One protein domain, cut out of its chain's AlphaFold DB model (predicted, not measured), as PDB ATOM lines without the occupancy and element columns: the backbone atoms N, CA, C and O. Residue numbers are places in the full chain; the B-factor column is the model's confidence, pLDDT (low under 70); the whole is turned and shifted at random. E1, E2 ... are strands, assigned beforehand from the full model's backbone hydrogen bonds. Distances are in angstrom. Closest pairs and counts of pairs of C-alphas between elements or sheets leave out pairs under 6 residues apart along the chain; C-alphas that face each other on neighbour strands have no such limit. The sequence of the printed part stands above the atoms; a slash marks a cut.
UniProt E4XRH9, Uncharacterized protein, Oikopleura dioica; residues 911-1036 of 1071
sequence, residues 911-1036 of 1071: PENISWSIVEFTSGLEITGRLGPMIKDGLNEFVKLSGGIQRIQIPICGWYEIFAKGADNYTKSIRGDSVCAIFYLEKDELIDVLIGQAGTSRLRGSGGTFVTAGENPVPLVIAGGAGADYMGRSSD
ATOM      1  N   PRO A 911      39.245 -91.853 -26.875       39.94
ATOM      2  CA  PRO A 911      37.864 -91.625 -26.446       39.94
ATOM      3  C   PRO A 911      37.161 -92.891 -25.925       39.94
ATOM      4  O   PRO A 911      36.210 -92.778 -25.157       39.94
ATOM      5  N   GLU A 912      37.645 -94.090 -26.267       37.16
ATOM      6  CA  GLU A 912      37.102 -95.361 -25.762       37.16
ATOM      7  C   GLU A 912      37.475 -95.656 -24.293       37.16
ATOM      8  O   GLU A 912      36.891 -96.550 -23.685       37.16
ATOM      9  N   ASN A 913      38.421 -94.909 -23.703       37.03
ATOM     10  CA  ASN A 913      38.937 -95.121 -22.341       37.03
ATOM     11  C   ASN A 913      38.616 -93.971 -21.361       37.03
ATOM     12  O   ASN A 913      39.244 -93.864 -20.305       37.03
ATOM     13  N   ILE A 914      37.638 -93.112 -21.667       43.00
ATOM     14  CA  ILE A 914      37.184 -92.067 -20.734       43.00
ATOM     15  C   ILE A 914      36.418 -92.725 -19.573       43.00
ATOM     16  O   ILE A 914      35.265 -93.132 -19.716       43.00
ATOM     17  N   SER A 915      37.055 -92.833 -18.403       42.28
ATOM     18  CA  SER A 915      36.437 -93.383 -17.191       42.28
ATOM     19  C   SER A 915      35.545 -92.348 -16.496       42.28
ATOM     20  O   SER A 915      35.970 -91.671 -15.554       42.28
ATOM     21  N   TRP A 916      34.303 -92.226 -16.965       40.94
ATOM     22  CA  TRP A 916      33.282 -91.362 -16.368       40.94
ATOM     23  C   TRP A 916      33.079 -91.675 -14.881       40.94
ATOM     24  O   TRP A 916      32.773 -92.807 -14.508       40.94
ATOM     25  N   SER A 917      33.235 -90.656 -14.033       54.62
ATOM     26  CA  SER A 917      32.960 -90.731 -12.595       54.62
ATOM     27  C   SER A 917      31.734 -89.878 -12.275       54.62
ATOM     28  O   SER A 917      31.813 -88.649 -12.263       54.62
ATOM     29  N   ILE A 918      30.598 -90.537 -12.041       48.56
ATOM     30  CA  ILE A 918      29.326 -89.886 -11.697       48.56
ATOM     31  C   ILE A 918      29.320 -89.587 -10.196       48.56
ATOM     32  O   ILE A 918      29.549 -90.486  -9.385       48.56
ATOM     33  N   VAL A 919      29.037 -88.341  -9.806       55.88
ATOM     34  CA  VAL A 919      28.974 -87.944  -8.393       55.88
ATOM     35  C   VAL A 919      27.585 -87.395  -8.061       55.88
ATOM     36  O   VAL A 919      27.235 -86.258  -8.377       55.88
ATOM     37  N   GLU A 920      26.768 -88.239  -7.424       50.16
ATOM     38  CA  GLU A 920      25.359 -87.956  -7.129       50.16
ATOM     39  C   GLU A 920      25.160 -87.370  -5.720       50.16
ATOM     40  O   GLU A 920      25.269 -88.071  -4.709       50.16
ATOM     41  N   PHE A 921      24.799 -86.088  -5.640       60.31
ATOM     42  CA  PHE A 921      24.548 -85.391  -4.377       60.31
ATOM     43  C   PHE A 921      23.066 -85.420  -3.999       60.31
ATOM     44  O   PHE A 921      22.283 -84.536  -4.349       60.31
ATOM     45  N   THR A 922      22.682 -86.441  -3.229       50.16
ATOM     46  CA  THR A 922      21.330 -86.568  -2.666       50.16
ATOM     47  C   THR A 922      21.246 -86.096  -1.216       50.16
ATOM     48  O   THR A 922      22.104 -86.390  -0.386       50.16
ATOM     49  N   SER A 923      20.142 -85.434  -0.861       49.00
ATOM     50  CA  SER A 923      19.739 -85.271   0.538       49.00
ATOM     51  C   SER A 923      19.288 -86.633   1.095       49.00
ATOM     52  O   SER A 923      18.105 -86.988   1.016       49.00
ATOM     53  N   GLY A 924      20.245 -87.421   1.597       42.38
ATOM     54  CA  GLY A 924      20.002 -88.724   2.220       42.38
ATOM     55  C   GLY A 924      18.940 -88.648   3.323       42.38
ATOM     56  O   GLY A 924      18.764 -87.613   3.966       42.38
ATOM     57  N   LEU A 925      18.179 -89.730   3.522       43.03
ATOM     58  CA  LEU A 925      17.037 -89.715   4.438       43.03
ATOM     59  C   LEU A 925      17.481 -89.567   5.903       43.03
ATOM     60  O   LEU A 925      17.750 -90.572   6.548       43.03
ATOM     61  N   GLU A 926      17.445 -88.344   6.439       39.56
ATOM     62  CA  GLU A 926      16.723 -87.996   7.675       39.56
ATOM     63  C   GLU A 926      16.717 -86.475   7.943       39.56
ATOM     64  O   GLU A 926      17.400 -85.700   7.282       39.56
ATOM     65  N   ILE A 927      15.882 -86.027   8.889       44.19
ATOM     66  CA  ILE A 927      15.426 -84.626   9.063       44.19
ATOM     67  C   ILE A 927      16.537 -83.632   9.493       44.19
ATOM     68  O   ILE A 927      16.294 -82.432   9.603       44.19
ATOM     69  N   THR A 928      17.776 -84.083   9.704       43.50
ATOM     70  CA  THR A 928      18.901 -83.215  10.085       43.50
ATOM     71  C   THR A 928      19.968 -83.154   8.997       43.50
ATOM     72  O   THR A 928      20.528 -84.191   8.647       43.50
ATOM     73  N   GLY A 929      20.353 -81.942   8.576       42.31
ATOM     74  CA  GLY A 929      21.524 -81.665   7.723       42.31
ATOM     75  C   GLY A 929      22.866 -81.926   8.427       42.31
ATOM     76  O   GLY A 929      23.684 -81.027   8.590       42.31
ATOM     77  N   ARG A 930      23.042 -83.151   8.928       40.28
ATOM     78  CA  ARG A 930      24.210 -83.671   9.658       40.28
ATOM     79  C   ARG A 930      24.696 -85.011   9.108       40.28
ATOM     80  O   ARG A 930      25.852 -85.357   9.323       40.28
ATOM     81  N   LEU A 931      23.827 -85.745   8.415       45.59
ATOM     82  CA  LEU A 931      24.180 -86.905   7.607       45.59
ATOM     83  C   LEU A 931      24.128 -86.438   6.150       45.59
ATOM     84  O   LEU A 931      23.050 -86.179   5.620       45.59
ATOM     85  N   GLY A 932      25.299 -86.211   5.554       44.12
ATOM     86  CA  GLY A 932      25.407 -85.763   4.166       44.12
ATOM     87  C   GLY A 932      25.080 -86.872   3.156       44.12
ATOM     88  O   GLY A 932      24.968 -88.036   3.556       44.12
ATOM     89  N   PRO A 933      24.932 -86.536   1.860       46.25
ATOM     90  CA  PRO A 933      24.963 -87.506   0.773       46.25
ATOM     91  C   PRO A 933      26.016 -88.601   0.967       46.25
ATOM     92  O   PRO A 933      27.172 -88.333   1.291       46.25
ATOM     93  N   MET A 934      25.619 -89.843   0.697       48.56
ATOM     94  CA  MET A 934      26.574 -90.914   0.433       48.56
ATOM     95  C   MET A 934      26.912 -90.873  -1.053       48.56
ATOM     96  O   MET A 934      26.014 -91.052  -1.877       48.56
ATOM     97  N   ILE A 935      28.187 -90.687  -1.401       57.12
ATOM     98  CA  ILE A 935      28.615 -90.913  -2.784       57.12
ATOM     99  C   ILE A 935      28.580 -92.427  -3.010       57.12
ATOM    100  O   ILE A 935      29.145 -93.187  -2.216       57.12
ATOM    101  N   LYS A 936      27.882 -92.869  -4.062       54.06
ATOM    102  CA  LYS A 936      27.656 -94.298  -4.341       54.06
ATOM    103  C   LYS A 936      28.964 -95.059  -4.572       54.06
ATOM    104  O   LYS A 936      29.120 -96.166  -4.059       54.06
ATOM    105  N   ASP A 937      29.921 -94.429  -5.248       59.25
ATOM    106  CA  ASP A 937      31.074 -95.107  -5.839       59.25
ATOM    107  C   ASP A 937      32.400 -94.715  -5.166       59.25
ATOM    108  O   ASP A 937      33.206 -93.949  -5.686       59.25
ATOM    109  N   GLY A 938      32.625 -95.243  -3.959       60.59
ATOM    110  CA  GLY A 938      33.941 -95.298  -3.299       60.59
ATOM    111  C   GLY A 938      34.502 -93.993  -2.713       60.59
ATOM    112  O   GLY A 938      35.169 -94.047  -1.684       60.59
ATOM    113  N   LEU A 939      34.177 -92.825  -3.278       64.69
ATOM    114  CA  LEU A 939      34.772 -91.513  -2.951       64.69
ATOM    115  C   LEU A 939      34.584 -91.017  -1.500       64.69
ATOM    116  O   LEU A 939      35.100 -89.962  -1.142       64.69
ATOM    117  N   ASN A 940      33.884 -91.762  -0.641       73.00
ATOM    118  CA  ASN A 940      33.569 -91.386   0.741       73.00
ATOM    119  C   ASN A 940      34.808 -91.120   1.628       73.00
ATOM    120  O   ASN A 940      34.679 -90.431   2.636       73.00
ATOM    121  N   GLU A 941      36.001 -91.606   1.264       80.12
ATOM    122  CA  GLU A 941      37.260 -91.277   1.961       80.12
ATOM    123  C   GLU A 941      37.836 -89.887   1.604       80.12
ATOM    124  O   GLU A 941      38.632 -89.331   2.364       80.12
ATOM    125  N   PHE A 942      37.386 -89.287   0.496       81.19
ATOM    126  CA  PHE A 942      37.777 -87.946   0.041       81.19
ATOM    127  C   PHE A 942      36.806 -86.840   0.492       81.19
ATOM    128  O   PHE A 942      37.101 -85.656   0.311       81.19
ATOM    129  N   VAL A 943      35.673 -87.205   1.109       85.75
ATOM    130  CA  VAL A 943      34.641 -86.275   1.598       85.75
ATOM    131  C   VAL A 943      34.919 -85.852   3.045       85.75
ATOM    132  O   VAL A 943      35.036 -86.677   3.949       85.75
ATOM    133  N   LYS A 944      34.970 -84.541   3.291       88.81
ATOM    134  CA  LYS A 944      35.212 -83.919   4.602       88.81
ATOM    135  C   LYS A 944      34.061 -82.964   4.931       88.81
ATOM    136  O   LYS A 944      33.941 -81.896   4.337       88.81
ATOM    137  N   LEU A 945      33.208 -83.333   5.887       85.94
ATOM    138  CA  LEU A 945      32.121 -82.473   6.375       85.94
ATOM    139  C   LEU A 945      32.671 -81.408   7.342       85.94
ATOM    140  O   LEU A 945      33.233 -81.751   8.381       85.94
ATOM    141  N   SER A 946      32.461 -80.126   7.040       81.50
ATOM    142  CA  SER A 946      32.843 -78.990   7.890       81.50
ATOM    143  C   SER A 946      31.748 -77.923   7.888       81.50
ATOM    144  O   SER A 946      31.292 -77.494   6.836       81.50
ATOM    145  N   GLY A 947      31.264 -77.512   9.065       79.50
ATOM    146  CA  GLY A 947      30.230 -76.469   9.193       79.50
ATOM    147  C   GLY A 947      28.852 -76.785   8.578       79.50
ATOM    148  O   GLY A 947      27.972 -75.934   8.624       79.50
ATOM    149  N   GLY A 948      28.648 -77.988   8.028       80.25
ATOM    150  CA  GLY A 948      27.473 -78.362   7.223       80.25
ATOM    151  C   GLY A 948      27.749 -78.424   5.712       80.25
ATOM    152  O   GLY A 948      26.961 -79.017   4.981       80.25
ATOM    153  N   ILE A 949      28.888 -77.892   5.263       87.50
ATOM    154  CA  ILE A 949      29.401 -78.000   3.892       87.50
ATOM    155  C   ILE A 949      30.186 -79.313   3.765       87.50
ATOM    156  O   ILE A 949      30.947 -79.678   4.664       87.50
ATOM    157  N   GLN A 950      30.009 -80.040   2.664       88.44
ATOM    158  CA  GLN A 950      30.868 -81.168   2.298       88.44
ATOM    159  C   GLN A 950      31.950 -80.710   1.332       88.44
ATOM    160  O   GLN A 950      31.651 -80.348   0.202       88.44
ATOM    161  N   ARG A 951      33.203 -80.770   1.783       92.06
ATOM    162  CA  ARG A 951      34.386 -80.530   0.964       92.06
ATOM    163  C   ARG A 951      34.886 -81.845   0.387       92.06
ATOM    164  O   ARG A 951      35.132 -82.784   1.141       92.06
ATOM    165  N   ILE A 952      35.052 -81.911  -0.924       92.69
ATOM    166  CA  ILE A 952      35.438 -83.114  -1.663       92.69
ATOM    167  C   ILE A 952      36.748 -82.815  -2.374       92.69
ATOM    168  O   ILE A 952      36.853 -81.804  -3.060       92.69
ATOM    169  N   GLN A 953      37.749 -83.672  -2.189       93.94
ATOM    170  CA  GLN A 953      39.045 -83.540  -2.852       93.94
ATOM    171  C   GLN A 953      39.085 -84.460  -4.075       93.94
ATOM    172  O   GLN A 953      38.965 -85.677  -3.932       93.94
ATOM    173  N   ILE A 954      39.218 -83.885  -5.269       93.81
ATOM    174  CA  ILE A 954      39.169 -84.616  -6.541       93.81
ATOM    175  C   ILE A 954      40.414 -85.516  -6.678       93.81
ATOM    176  O   ILE A 954      41.537 -85.015  -6.621       93.81
ATOM    177  N   PRO A 955      40.283 -86.848  -6.831       90.44
ATOM    178  CA  PRO A 955      41.434 -87.751  -6.722       90.44
ATOM    179  C   PRO A 955      42.289 -87.852  -7.997       90.44
ATOM    180  O   PRO A 955      43.449 -88.267  -7.915       90.44
ATOM    181  N   ILE A 956      41.733 -87.521  -9.171       89.81
ATOM    182  CA  ILE A 956      42.338 -87.682 -10.506       89.81
ATOM    183  C   ILE A 956      41.818 -86.547 -11.408       89.81
ATOM    184  O   ILE A 956      40.661 -86.166 -11.272       89.81
ATOM    185  N   CYS A 957      42.627 -86.005 -12.326       94.00
ATOM    186  CA  CYS A 957      42.138 -85.022 -13.303       94.00
ATOM    187  C   CYS A 957      41.182 -85.687 -14.307       94.00
ATOM    188  O   CYS A 957      41.508 -86.755 -14.831       94.00
ATOM    189  N   GLY A 958      40.059 -85.054 -14.646       93.31
ATOM    190  CA  GLY A 958      39.138 -85.603 -15.644       93.31
ATOM    191  C   GLY A 958      37.794 -84.888 -15.737       93.31
ATOM    192  O   GLY A 958      37.544 -83.908 -15.041       93.31
ATOM    193  N   TRP A 959      36.921 -85.405 -16.604       91.50
ATOM    194  CA  TRP A 959      35.530 -84.963 -16.709       91.50
ATOM    195  C   TRP A 959      34.666 -85.647 -15.642       91.50
ATOM    196  O   TRP A 959      34.584 -86.877 -15.591       91.50
ATOM    197  N   TYR A 960      34.008 -84.841 -14.814       90.50
ATOM    198  CA  TYR A 960      33.124 -85.266 -13.734       90.50
ATOM    199  C   TYR A 960      31.688 -84.832 -14.011       90.50
ATOM    200  O   TYR A 960      31.434 -83.662 -14.296       90.50
ATOM    201  N   GLU A 961      30.745 -85.766 -13.881       91.31
ATOM    202  CA  GLU A 961      29.313 -85.467 -13.919       91.31
ATOM    203  C   GLU A 961      28.830 -85.138 -12.497       91.31
ATOM    204  O   GLU A 961      28.828 -85.996 -11.609       91.31
ATOM    205  N   ILE A 962      28.448 -83.876 -12.281       91.31
ATOM    206  CA  ILE A 962      27.952 -83.351 -11.007       91.31
ATOM    207  C   ILE A 962      26.426 -83.317 -11.058       91.31
ATOM    208  O   ILE A 962      25.839 -82.442 -11.698       91.31
ATOM    209  N   PHE A 963      25.781 -84.235 -10.335       90.25
ATOM    210  CA  PHE A 963      24.327 -84.243 -10.171       90.25
ATOM    211  C   PHE A 963      23.948 -83.624  -8.821       90.25
ATOM    212  O   PHE A 963      24.104 -84.249  -7.768       90.25
ATOM    213  N   ALA A 964      23.440 -82.392  -8.846       91.38
ATOM    214  CA  ALA A 964      22.995 -81.663  -7.664       91.38
ATOM    215  C   ALA A 964      21.465 -81.676  -7.563       91.38
ATOM    216  O   ALA A 964      20.764 -81.325  -8.514       91.38
ATOM    217  N   LYS A 965      20.932 -82.021  -6.386       91.62
ATOM    218  CA  LYS A 965      19.493 -81.951  -6.111       91.62
ATOM    219  C   LYS A 965      19.185 -81.053  -4.914       91.62
ATOM    220  O   LYS A 965      19.766 -81.232  -3.842       91.62
ATOM    221  N   GLY A 966      18.252 -80.118  -5.078       90.88
ATOM    222  CA  GLY A 966      17.680 -79.338  -3.982       90.88
ATOM    223  C   GLY A 966      16.777 -80.180  -3.075       90.88
ATOM    224  O   GLY A 966      16.392 -81.308  -3.403       90.88
ATOM    225  N   ALA A 967      16.437 -79.653  -1.899       89.69
ATOM    226  CA  ALA A 967      15.679 -80.417  -0.915       89.69
ATOM    227  C   ALA A 967      14.181 -80.507  -1.250       89.69
ATOM    228  O   ALA A 967      13.547 -79.511  -1.598       89.69
ATOM    229  N   ASP A 968      13.608 -81.702  -1.080       88.00
ATOM    230  CA  ASP A 968      12.160 -81.936  -1.146       88.00
ATOM    231  C   ASP A 968      11.435 -81.308   0.057       88.00
ATOM    232  O   ASP A 968      12.008 -81.182   1.144       88.00
ATOM    233  N   ASN A 969      10.150 -80.969  -0.106       82.81
ATOM    234  CA  ASN A 969       9.359 -80.390   0.979       82.81
ATOM    235  C   ASN A 969       9.054 -81.402   2.099       82.81
ATOM    236  O   ASN A 969       9.214 -82.614   1.938       82.81
ATOM    237  N   TYR A 970       8.560 -80.903   3.238       79.31
ATOM    238  CA  TYR A 970       8.227 -81.705   4.426       79.31
ATOM    239  C   TYR A 970       7.407 -82.975   4.118       79.31
ATOM    240  O   TYR A 970       7.598 -84.028   4.726       79.31
ATOM    241  N   THR A 971       6.467 -82.874   3.177       78.50
ATOM    242  CA  THR A 971       5.566 -83.955   2.754       78.50
ATOM    243  C   THR A 971       6.119 -84.834   1.636       78.50
ATOM    244  O   THR A 971       5.496 -85.848   1.322       78.50
ATOM    245  N   LYS A 972       7.246 -84.458   1.022       79.69
ATOM    246  CA  LYS A 972       7.767 -84.996  -0.247       79.69
ATOM    247  C   LYS A 972       6.737 -84.940  -1.394       79.69
ATOM    248  O   LYS A 972       6.825 -85.720  -2.341       79.69
ATOM    249  N   SER A 973       5.759 -84.029  -1.290       79.75
ATOM    250  CA  SER A 973       4.725 -83.759  -2.302       79.75
ATOM    251  C   SER A 973       5.257 -82.845  -3.403       79.75
ATOM    252  O   SER A 973       5.020 -83.098  -4.580       79.75
ATOM    253  N   ILE A 974       6.025 -81.828  -3.011       80.56
ATOM    254  CA  ILE A 974       6.770 -80.937  -3.900       80.56
ATOM    255  C   ILE A 974       8.241 -81.324  -3.770       80.56
ATOM    256  O   ILE A 974       8.761 -81.448  -2.655       80.56
ATOM    257  N   ARG A 975       8.898 -81.563  -4.905       88.12
ATOM    258  CA  ARG A 975      10.319 -81.922  -4.952       88.12
ATOM    259  C   ARG A 975      11.191 -80.681  -5.087       88.12
ATOM    260  O   ARG A 975      10.722 -79.662  -5.584       88.12
ATOM    261  N   GLY A 976      12.436 -80.785  -4.635       87.69
ATOM    262  CA  GLY A 976      13.481 -79.856  -5.061       87.69
ATOM    263  C   GLY A 976      13.909 -80.180  -6.491       87.69
ATOM    264  O   GLY A 976      13.804 -81.337  -6.919       87.69
ATOM    265  N   ASP A 977      14.390 -79.171  -7.209       92.06
ATOM    266  CA  ASP A 977      14.914 -79.322  -8.564       92.06
ATOM    267  C   ASP A 977      16.158 -80.217  -8.574       92.06
ATOM    268  O   ASP A 977      16.849 -80.395  -7.564       92.06
ATOM    269  N   SER A 978      16.468 -80.763  -9.745       91.12
ATOM    270  CA  SER A 978      17.702 -81.497 -10.013       91.12
ATOM    271  C   SER A 978      18.395 -80.907 -11.230       91.12
ATOM    272  O   SER A 978      17.783 -80.838 -12.296       91.12
ATOM    273  N   VAL A 979      19.663 -80.539 -11.081       91.19
ATOM    274  CA  VAL A 979      20.511 -80.030 -12.161       91.19
ATOM    275  C   VAL A 979      21.711 -80.958 -12.298       91.19
ATOM    276  O   VAL A 979      22.337 -81.319 -11.300       91.19
ATOM    277  N   CYS A 980      22.016 -81.350 -13.533       92.00
ATOM    278  CA  CYS A 980      23.231 -82.081 -13.865       92.00
ATOM    279  C   CYS A 980      24.094 -81.233 -14.795       92.00
ATOM    280  O   CYS A 980      23.565 -80.626 -15.728       92.00
ATOM    281  N   ALA A 981      25.399 -81.195 -14.547       90.62
ATOM    282  CA  ALA A 981      26.369 -80.539 -15.416       90.62
ATOM    283  C   ALA A 981      27.720 -81.267 -15.352       90.62
ATOM    284  O   ALA A 981      28.050 -81.903 -14.347       90.62
ATOM    285  N   ILE A 982      28.484 -81.191 -16.440       92.12
ATOM    286  CA  ILE A 982      29.756 -81.903 -16.603       92.12
ATOM    287  C   ILE A 982      30.893 -80.880 -16.589       92.12
ATOM    288  O   ILE A 982      30.887 -79.940 -17.381       92.12
ATOM    289  N   PHE A 983      31.878 -81.078 -15.714       93.31
ATOM    290  CA  PHE A 983      33.020 -80.175 -15.544       93.31
ATOM    291  C   PHE A 983      34.331 -80.939 -15.691       93.31
ATOM    292  O   PHE A 983      34.442 -82.070 -15.220       93.31
ATOM    293  N   TYR A 984      35.338 -80.320 -16.308       92.75
ATOM    294  CA  TYR A 984      36.707 -80.812 -16.202       92.75
ATOM    295  C   TYR A 984      37.302 -80.291 -14.894       92.75
ATOM    296  O   TYR A 984      37.396 -79.077 -14.717       92.75
ATOM    297  N   LEU A 985      37.678 -81.196 -13.992       93.50
ATOM    298  CA  LEU A 985      38.251 -80.865 -12.688       93.50
ATOM    299  C   LEU A 985      39.690 -81.370 -12.595       93.50
ATOM    300  O   LEU A 985      40.033 -82.436 -13.121       93.50
ATOM    301  N   GLU A 986      40.537 -80.606 -11.914       93.94
ATOM    302  CA  GLU A 986      41.933 -80.963 -11.679       93.94
ATOM    303  C   GLU A 986      42.081 -81.888 -10.463       93.94
ATOM    304  O   GLU A 986      41.296 -81.872  -9.513       93.94
ATOM    305  N   LYS A 987      43.134 -82.707 -10.460       94.00
ATOM    306  CA  LYS A 987      43.486 -83.498  -9.283       94.00
ATOM    307  C   LYS A 987      43.831 -82.576  -8.108       94.00
ATOM    308  O   LYS A 987      44.538 -81.587  -8.267       94.00
ATOM    309  N   ASP A 988      43.397 -82.984  -6.919       92.94
ATOM    310  CA  ASP A 988      43.527 -82.283  -5.644       92.94
ATOM    311  C   ASP A 988      42.746 -80.948  -5.583       92.94
ATOM    312  O   ASP A 988      42.779 -80.270  -4.553       92.94
ATOM    313  N   GLU A 989      41.951 -80.622  -6.617       94.00
ATOM    314  CA  GLU A 989      40.940 -79.562  -6.578       94.00
ATOM    315  C   GLU A 989      39.880 -79.861  -5.506       94.00
ATOM    316  O   GLU A 989      39.562 -81.016  -5.200       94.00
ATOM    317  N   LEU A 990      39.351 -78.799  -4.896       93.50
ATOM    318  CA  LEU A 990      38.377 -78.876  -3.815       93.50
ATOM    319  C   LEU A 990      37.009 -78.435  -4.329       93.50
ATOM    320  O   LEU A 990      36.866 -77.311  -4.796       93.50
ATOM    321  N   ILE A 991      36.003 -79.291  -4.180       94.12
ATOM    322  CA  ILE A 991      34.599 -78.970  -4.454       94.12
ATOM    323  C   ILE A 991      33.858 -78.848  -3.124       94.12
ATOM    324  O   ILE A 991      33.874 -79.783  -2.323       94.12
ATOM    325  N   ASP A 992      33.204 -77.711  -2.893       94.00
ATOM    326  CA  ASP A 992      32.407 -77.455  -1.692       94.00
ATOM    327  C   ASP A 992      30.913 -77.565  -2.020       94.00
ATOM    328  O   ASP A 992      30.388 -76.883  -2.899       94.00
ATOM    329  N   VAL A 993      30.220 -78.451  -1.305       92.19
ATOM    330  CA  VAL A 993      28.803 -78.771  -1.512       92.19
ATOM    331  C   VAL A 993      27.994 -78.351  -0.289       92.19
ATOM    332  O   VAL A 993      28.131 -78.923   0.798       92.19
ATOM    333  N   LEU A 994      27.110 -77.370  -0.466       92.38
ATOM    334  CA  LEU A 994      26.139 -76.922   0.529       92.38
ATOM    335  C   LEU A 994      24.764 -77.498   0.167       92.38
ATOM    336  O   LEU A 994      24.092 -76.992  -0.729       92.38
ATOM    337  N   ILE A 995      24.347 -78.566   0.852       89.69
ATOM    338  CA  ILE A 995      23.075 -79.249   0.576       89.69
ATOM    339  C   ILE A 995      21.903 -78.517   1.234       89.69
ATOM    340  O   ILE A 995      21.953 -78.149   2.412       89.69
ATOM    341  N   GLY A 996      20.818 -78.371   0.477       88.69
ATOM    342  CA  GLY A 996      19.561 -77.815   0.956       88.69
ATOM    343  C   GLY A 996      18.949 -78.611   2.113       88.69
ATOM    344  O   GLY A 996      18.993 -79.840   2.151       88.69
ATOM    345  N   GLN A 997      18.324 -77.915   3.063       87.44
ATOM    346  CA  GLN A 997      17.584 -78.556   4.155       87.44
ATOM    347  C   GLN A 997      16.099 -78.671   3.798       87.44
ATOM    348  O   GLN A 997      15.496 -77.703   3.337       87.44
ATOM    349  N   ALA A 998      15.500 -79.842   4.026       85.25
ATOM    350  CA  ALA A 998      14.066 -80.048   3.825       85.25
ATOM    351  C   ALA A 998      13.243 -79.123   4.739       85.25
ATOM    352  O   ALA A 998      13.569 -78.957   5.918       85.25
ATOM    353  N   GLY A 999      12.166 -78.538   4.206       81.06
ATOM    354  CA  GLY A 999      11.276 -77.665   4.972       81.06
ATOM    355  C   GLY A 999      10.738 -78.361   6.229       81.06
ATOM    356  O   GLY A 999      10.303 -79.511   6.184       81.06
ATOM    357  N   THR A1000      10.752 -77.672   7.373       83.94
ATOM    358  CA  THR A1000      10.359 -78.249   8.677       83.94
ATOM    359  C   THR A1000       8.843 -78.350   8.888       83.94
ATOM    360  O   THR A1000       8.388 -78.936   9.870       83.94
ATOM    361  N   SER A1001       8.045 -77.782   7.983       82.31
ATOM    362  CA  SER A1001       6.587 -77.900   7.949       82.31
ATOM    363  C   SER A1001       6.070 -77.607   6.537       82.31
ATOM    364  O   SER A1001       6.806 -77.085   5.704       82.31
ATOM    365  N   ARG A1002       4.789 -77.894   6.261       78.62
ATOM    366  CA  ARG A1002       4.164 -77.590   4.955       78.62
ATOM    367  C   ARG A1002       4.211 -76.099   4.593       78.62
ATOM    368  O   ARG A1002       4.304 -75.767   3.423       78.62
ATOM    369  N   LEU A1003       4.194 -75.212   5.592       80.75
ATOM    370  CA  LEU A1003       4.165 -73.754   5.410       80.75
ATOM    371  C   LEU A1003       5.560 -73.127   5.218       80.75
ATOM    372  O   LEU A1003       5.678 -71.904   5.221       80.75
ATOM    373  N   ARG A1004       6.624 -73.931   5.100       81.38
ATOM    374  CA  ARG A1004       7.992 -73.454   4.868       81.38
ATOM    375  C   ARG A1004       8.590 -74.148   3.651       81.38
ATOM    376  O   ARG A1004       8.493 -75.366   3.526       81.38
ATOM    377  N   GLY A1005       9.217 -73.357   2.784       84.94
ATOM    378  CA  GLY A1005      10.034 -73.872   1.691       84.94
ATOM    379  C   GLY A1005      11.281 -74.599   2.200       84.94
ATOM    380  O   GLY A1005      11.594 -74.592   3.395       84.94
ATOM    381  N   SER A1006      11.980 -75.229   1.267       90.50
ATOM    382  CA  SER A1006      13.175 -76.040   1.502       90.50
ATOM    383  C   SER A1006      14.398 -75.359   0.887       90.50
ATOM    384  O   SER A1006      14.272 -74.550  -0.028       90.50
ATOM    385  N   GLY A1007      15.592 -75.665   1.386       92.25
ATOM    386  CA  GLY A1007      16.832 -75.114   0.841       92.25
ATOM    387  C   GLY A1007      17.146 -75.654  -0.559       92.25
ATOM    388  O   GLY A1007      16.911 -76.831  -0.844       92.25
ATOM    389  N   GLY A1008      17.720 -74.801  -1.407       93.19
ATOM    390  CA  GLY A1008      18.439 -75.247  -2.599       93.19
ATOM    391  C   GLY A1008      19.799 -75.852  -2.239       93.19
ATOM    392  O   GLY A1008      20.316 -75.614  -1.147       93.19
ATOM    393  N   THR A1009      20.363 -76.629  -3.158       93.50
ATOM    394  CA  THR A1009      21.712 -77.204  -3.052       93.50
ATOM    395  C   THR A1009      22.661 -76.444  -3.971       93.50
ATOM    396  O   THR A1009      22.323 -76.185  -5.124       93.50
ATOM    397  N   PHE A1010      23.845 -76.108  -3.465       94.44
ATOM    398  CA  PHE A1010      24.878 -75.350  -4.170       94.44
ATOM    399  C   PHE A1010      26.171 -76.168  -4.220       94.44
ATOM    400  O   PHE A1010      26.542 -76.798  -3.227       94.44
ATOM    401  N   VAL A1011      26.862 -76.128  -5.357       94.19
ATOM    402  CA  VAL A1011      28.181 -76.736  -5.571       94.19
ATOM    403  C   VAL A1011      29.131 -75.640  -6.049       94.19
ATOM    404  O   VAL A1011      28.837 -75.003  -7.057       94.19
ATOM    405  N   THR A1012      30.247 -75.405  -5.357       94.38
ATOM    406  CA  THR A1012      31.255 -74.381  -5.702       94.38
ATOM    407  C   THR A1012      32.644 -74.999  -5.878       94.38
ATOM    408  O   THR A1012      32.953 -76.052  -5.312       94.38
ATOM    409  N   ALA A1013      33.513 -74.318  -6.630       90.56
ATOM    410  CA  ALA A1013      34.918 -74.695  -6.797       90.56
ATOM    411  C   ALA A1013      35.781 -74.224  -5.604       90.56
ATOM    412  O   ALA A1013      36.667 -73.375  -5.730       90.56
ATOM    413  N   GLY A1014      35.486 -74.763  -4.417       82.00
ATOM    414  CA  GLY A1014      36.356 -74.698  -3.241       82.00
ATOM    415  C   GLY A1014      36.562 -73.286  -2.697       82.00
ATOM    416  O   GLY A1014      35.675 -72.727  -2.059       82.00
ATOM    417  N   GLU A1015      37.757 -72.724  -2.900       77.31
ATOM    418  CA  GLU A1015      38.084 -71.356  -2.462       77.31
ATOM    419  C   GLU A1015      37.416 -70.273  -3.327       77.31
ATOM    420  O   GLU A1015      37.319 -69.122  -2.900       77.31
ATOM    421  N   ASN A1016      36.914 -70.627  -4.517       77.94
ATOM    422  CA  ASN A1016      36.136 -69.724  -5.353       77.94
ATOM    423  C   ASN A1016      34.650 -69.742  -4.930       77.94
ATOM    424  O   ASN A1016      34.012 -70.795  -5.011       77.94
ATOM    425  N   PRO A1017      34.055 -68.603  -4.516       75.75
ATOM    426  CA  PRO A1017      32.641 -68.535  -4.139       75.75
ATOM    427  C   PRO A1017      31.670 -68.623  -5.332       75.75
ATOM    428  O   PRO A1017      30.459 -68.656  -5.111       75.75
ATOM    429  N   VAL A1018      32.159 -68.648  -6.579       85.12
ATOM    430  CA  VAL A1018      31.318 -68.869  -7.766       85.12
ATOM    431  C   VAL A1018      30.760 -70.305  -7.755       85.12
ATOM    432  O   VAL A1018      31.539 -71.263  -7.697       85.12
ATOM    433  N   PRO A1019      29.427 -70.491  -7.821       87.12
ATOM    434  CA  PRO A1019      28.831 -71.813  -7.918       87.12
ATOM    435  C   PRO A1019      28.969 -72.382  -9.332       87.12
ATOM    436  O   PRO A1019      28.660 -71.719 -10.318       87.12
ATOM    437  N   LEU A1020      29.391 -73.642  -9.396       91.38
ATOM    438  CA  LEU A1020      29.359 -74.486 -10.588       91.38
ATOM    439  C   LEU A1020      27.922 -74.931 -10.892       91.38
ATOM    440  O   LEU A1020      27.497 -74.933 -12.042       91.38
ATOM    441  N   VAL A1021      27.164 -75.304  -9.850       93.19
ATOM    442  CA  VAL A1021      25.779 -75.787  -9.971       93.19
ATOM    443  C   VAL A1021      24.922 -75.254  -8.824       93.19
ATOM    444  O   VAL A1021      25.334 -75.286  -7.661       93.19
ATOM    445  N   ILE A1022      23.701 -74.822  -9.146       94.38
ATOM    446  CA  ILE A1022      22.645 -74.490  -8.183       94.38
ATOM    447  C   ILE A1022      21.398 -75.310  -8.532       94.38
ATOM    448  O   ILE A1022      20.958 -75.301  -9.677       94.38
ATOM    449  N   ALA A1023      20.808 -75.990  -7.549       94.94
ATOM    450  CA  ALA A1023      19.549 -76.718  -7.694       94.94
ATOM    451  C   ALA A1023      18.507 -76.190  -6.692       94.94
ATOM    452  O   ALA A1023      18.740 -76.214  -5.479       94.94
ATOM    453  N   GLY A1024      17.367 -75.703  -7.192       94.00
ATOM    454  CA  GLY A1024      16.307 -75.066  -6.405       94.00
ATOM    455  C   GLY A1024      15.669 -75.972  -5.347       94.00
ATOM    456  O   GLY A1024      15.501 -77.177  -5.533       94.00
ATOM    457  N   GLY A1025      15.323 -75.396  -4.195       92.44
ATOM    458  CA  GLY A1025      14.629 -76.101  -3.115       92.44
ATOM    459  C   GLY A1025      13.110 -76.080  -3.288       92.44
ATOM    460  O   GLY A1025      12.552 -75.122  -3.817       92.44
ATOM    461  N   ALA A1026      12.423 -77.117  -2.807       90.19
ATOM    462  CA  ALA A1026      10.970 -77.224  -2.927       90.19
ATOM    463  C   ALA A1026      10.224 -76.080  -2.217       90.19
ATOM    464  O   ALA A1026      10.470 -75.802  -1.037       90.19
ATOM    465  N   GLY A1027       9.242 -75.490  -2.902       86.00
ATOM    466  CA  GLY A1027       8.340 -74.481  -2.344       86.00
ATOM    467  C   GLY A1027       7.445 -74.984  -1.198       86.00
ATOM    468  O   GLY A1027       7.327 -76.185  -0.930       86.00
ATOM    469  N   ALA A1028       6.798 -74.038  -0.511       80.69
ATOM    470  CA  ALA A1028       5.822 -74.327   0.540       80.69
ATOM    471  C   ALA A1028       4.480 -74.819  -0.043       80.69
ATOM    472  O   ALA A1028       4.016 -74.338  -1.072       80.69
ATOM    473  N   ASP A1029       3.830 -75.743   0.662       77.88
ATOM    474  CA  ASP A1029       2.539 -76.347   0.315       77.88
ATOM    475  C   ASP A1029       1.433 -75.681   1.162       77.88
ATOM    476  O   ASP A1029       1.122 -76.098   2.287       77.88
ATOM    477  N   TYR A1030       0.903 -74.555   0.663       68.56
ATOM    478  CA  TYR A1030      -0.121 -73.769   1.360       68.56
ATOM    479  C   TYR A1030      -1.498 -74.440   1.252       68.56
ATOM    480  O   TYR A1030      -2.229 -74.309   0.270       68.56
ATOM    481  N   MET A1031      -1.838 -75.175   2.310       54.78
ATOM    482  CA  MET A1031      -3.038 -76.006   2.432       54.78
ATOM    483  C   MET A1031      -4.339 -75.278   2.050       54.78
ATOM    484  O   MET A1031      -4.799 -74.410   2.790       54.78
ATOM    485  N   GLY A1032      -4.997 -75.713   0.969       50.59
ATOM    486  CA  GLY A1032      -6.412 -75.391   0.728       50.59
ATOM    487  C   GLY A1032      -6.868 -75.299  -0.729       50.59
ATOM    488  O   GLY A1032      -8.062 -75.447  -0.981       50.59
ATOM    489  N   ARG A1033      -5.964 -75.078  -1.691       49.22
ATOM    490  CA  ARG A1033      -6.305 -75.041  -3.127       49.22
ATOM    491  C   ARG A1033      -6.077 -76.403  -3.788       49.22
ATOM    492  O   ARG A1033      -5.226 -77.173  -3.349       49.22
ATOM    493  N   SER A1034      -6.878 -76.720  -4.805       45.28
ATOM    494  CA  SER A1034      -6.779 -77.981  -5.549       45.28
ATOM    495  C   SER A1034      -5.478 -78.063  -6.358       45.28
ATOM    496  O   SER A1034      -4.873 -77.043  -6.697       45.28
ATOM    497  N   SER A1035      -5.075 -79.296  -6.690       50.69
ATOM    498  CA  SER A1035      -3.898 -79.639  -7.510       50.69
ATOM    499  C   SER A1035      -3.724 -78.746  -8.737       50.69
ATOM    500  O   SER A1035      -2.616 -78.333  -9.073       50.69
ATOM    501  N   ASP A1036      -4.844 -78.416  -9.364       46.94
ATOM    502  CA  ASP A1036      -4.920 -77.803 -10.684       46.94
ATOM    503  C   ASP A1036      -4.566 -76.303 -10.635       46.94
ATOM    504  O   ASP A1036      -4.152 -75.729 -11.637       46.94
TER     505      ASP A1036
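What this domain is: This is residues 911 to 1036 of the 1071 residues of an uncharacterized protein of Oikopleura dioica (UniProt E4XRH9). With little regular structure, this is a strand sandwich: sheet E2 E3 E6 E7 E8, antiparallel, lies partly face to face with sheet E1 E4 E5, mixed, and links E4 to E5 and E6 to E7 extend beyond one end. The printed part has 126 residues, eight named strands, E1 to E8, holding 44, and no named helix: all strand. It is compact, radius of gyration of the C-alphas 15.9 A, but elongated, 53 by 33 by 26 A.

Where its parts are: Find C-alpha 917 at (32.960, -90.731, -12.595), where E1 begins, running to 921. Then find E2, 943 to 946; E3, 949 to 953; E4, 958 to 965, 22.1 A; E5, 978 to 985, 20.7 A; E6, 990 to 994; E7, 1009 to 1012; E8, 1019 to 1023, ending at (19.549, -76.718, -7.694).

How they stand to each other: E1 is parallel to E4; see N 921 and O 963, 2.9 A. E6, E7 and E8 form a meander, each strand the antiparallel neighbour of the one before; see N 994 and O 1010, 2.9 A, and N 1009 and O 1023, 2.9 A. Between sheets, the closest C-alphas of E4 and E8 are Lys 965 and Ala 1023, 5.5 A.

The domain as a whole: The printed part has no cut. Links E1 to E2, E4 to E5 and E6 to E7 are long. Residues 911 to 939 and 1030 to 1036 have pLDDT under 70.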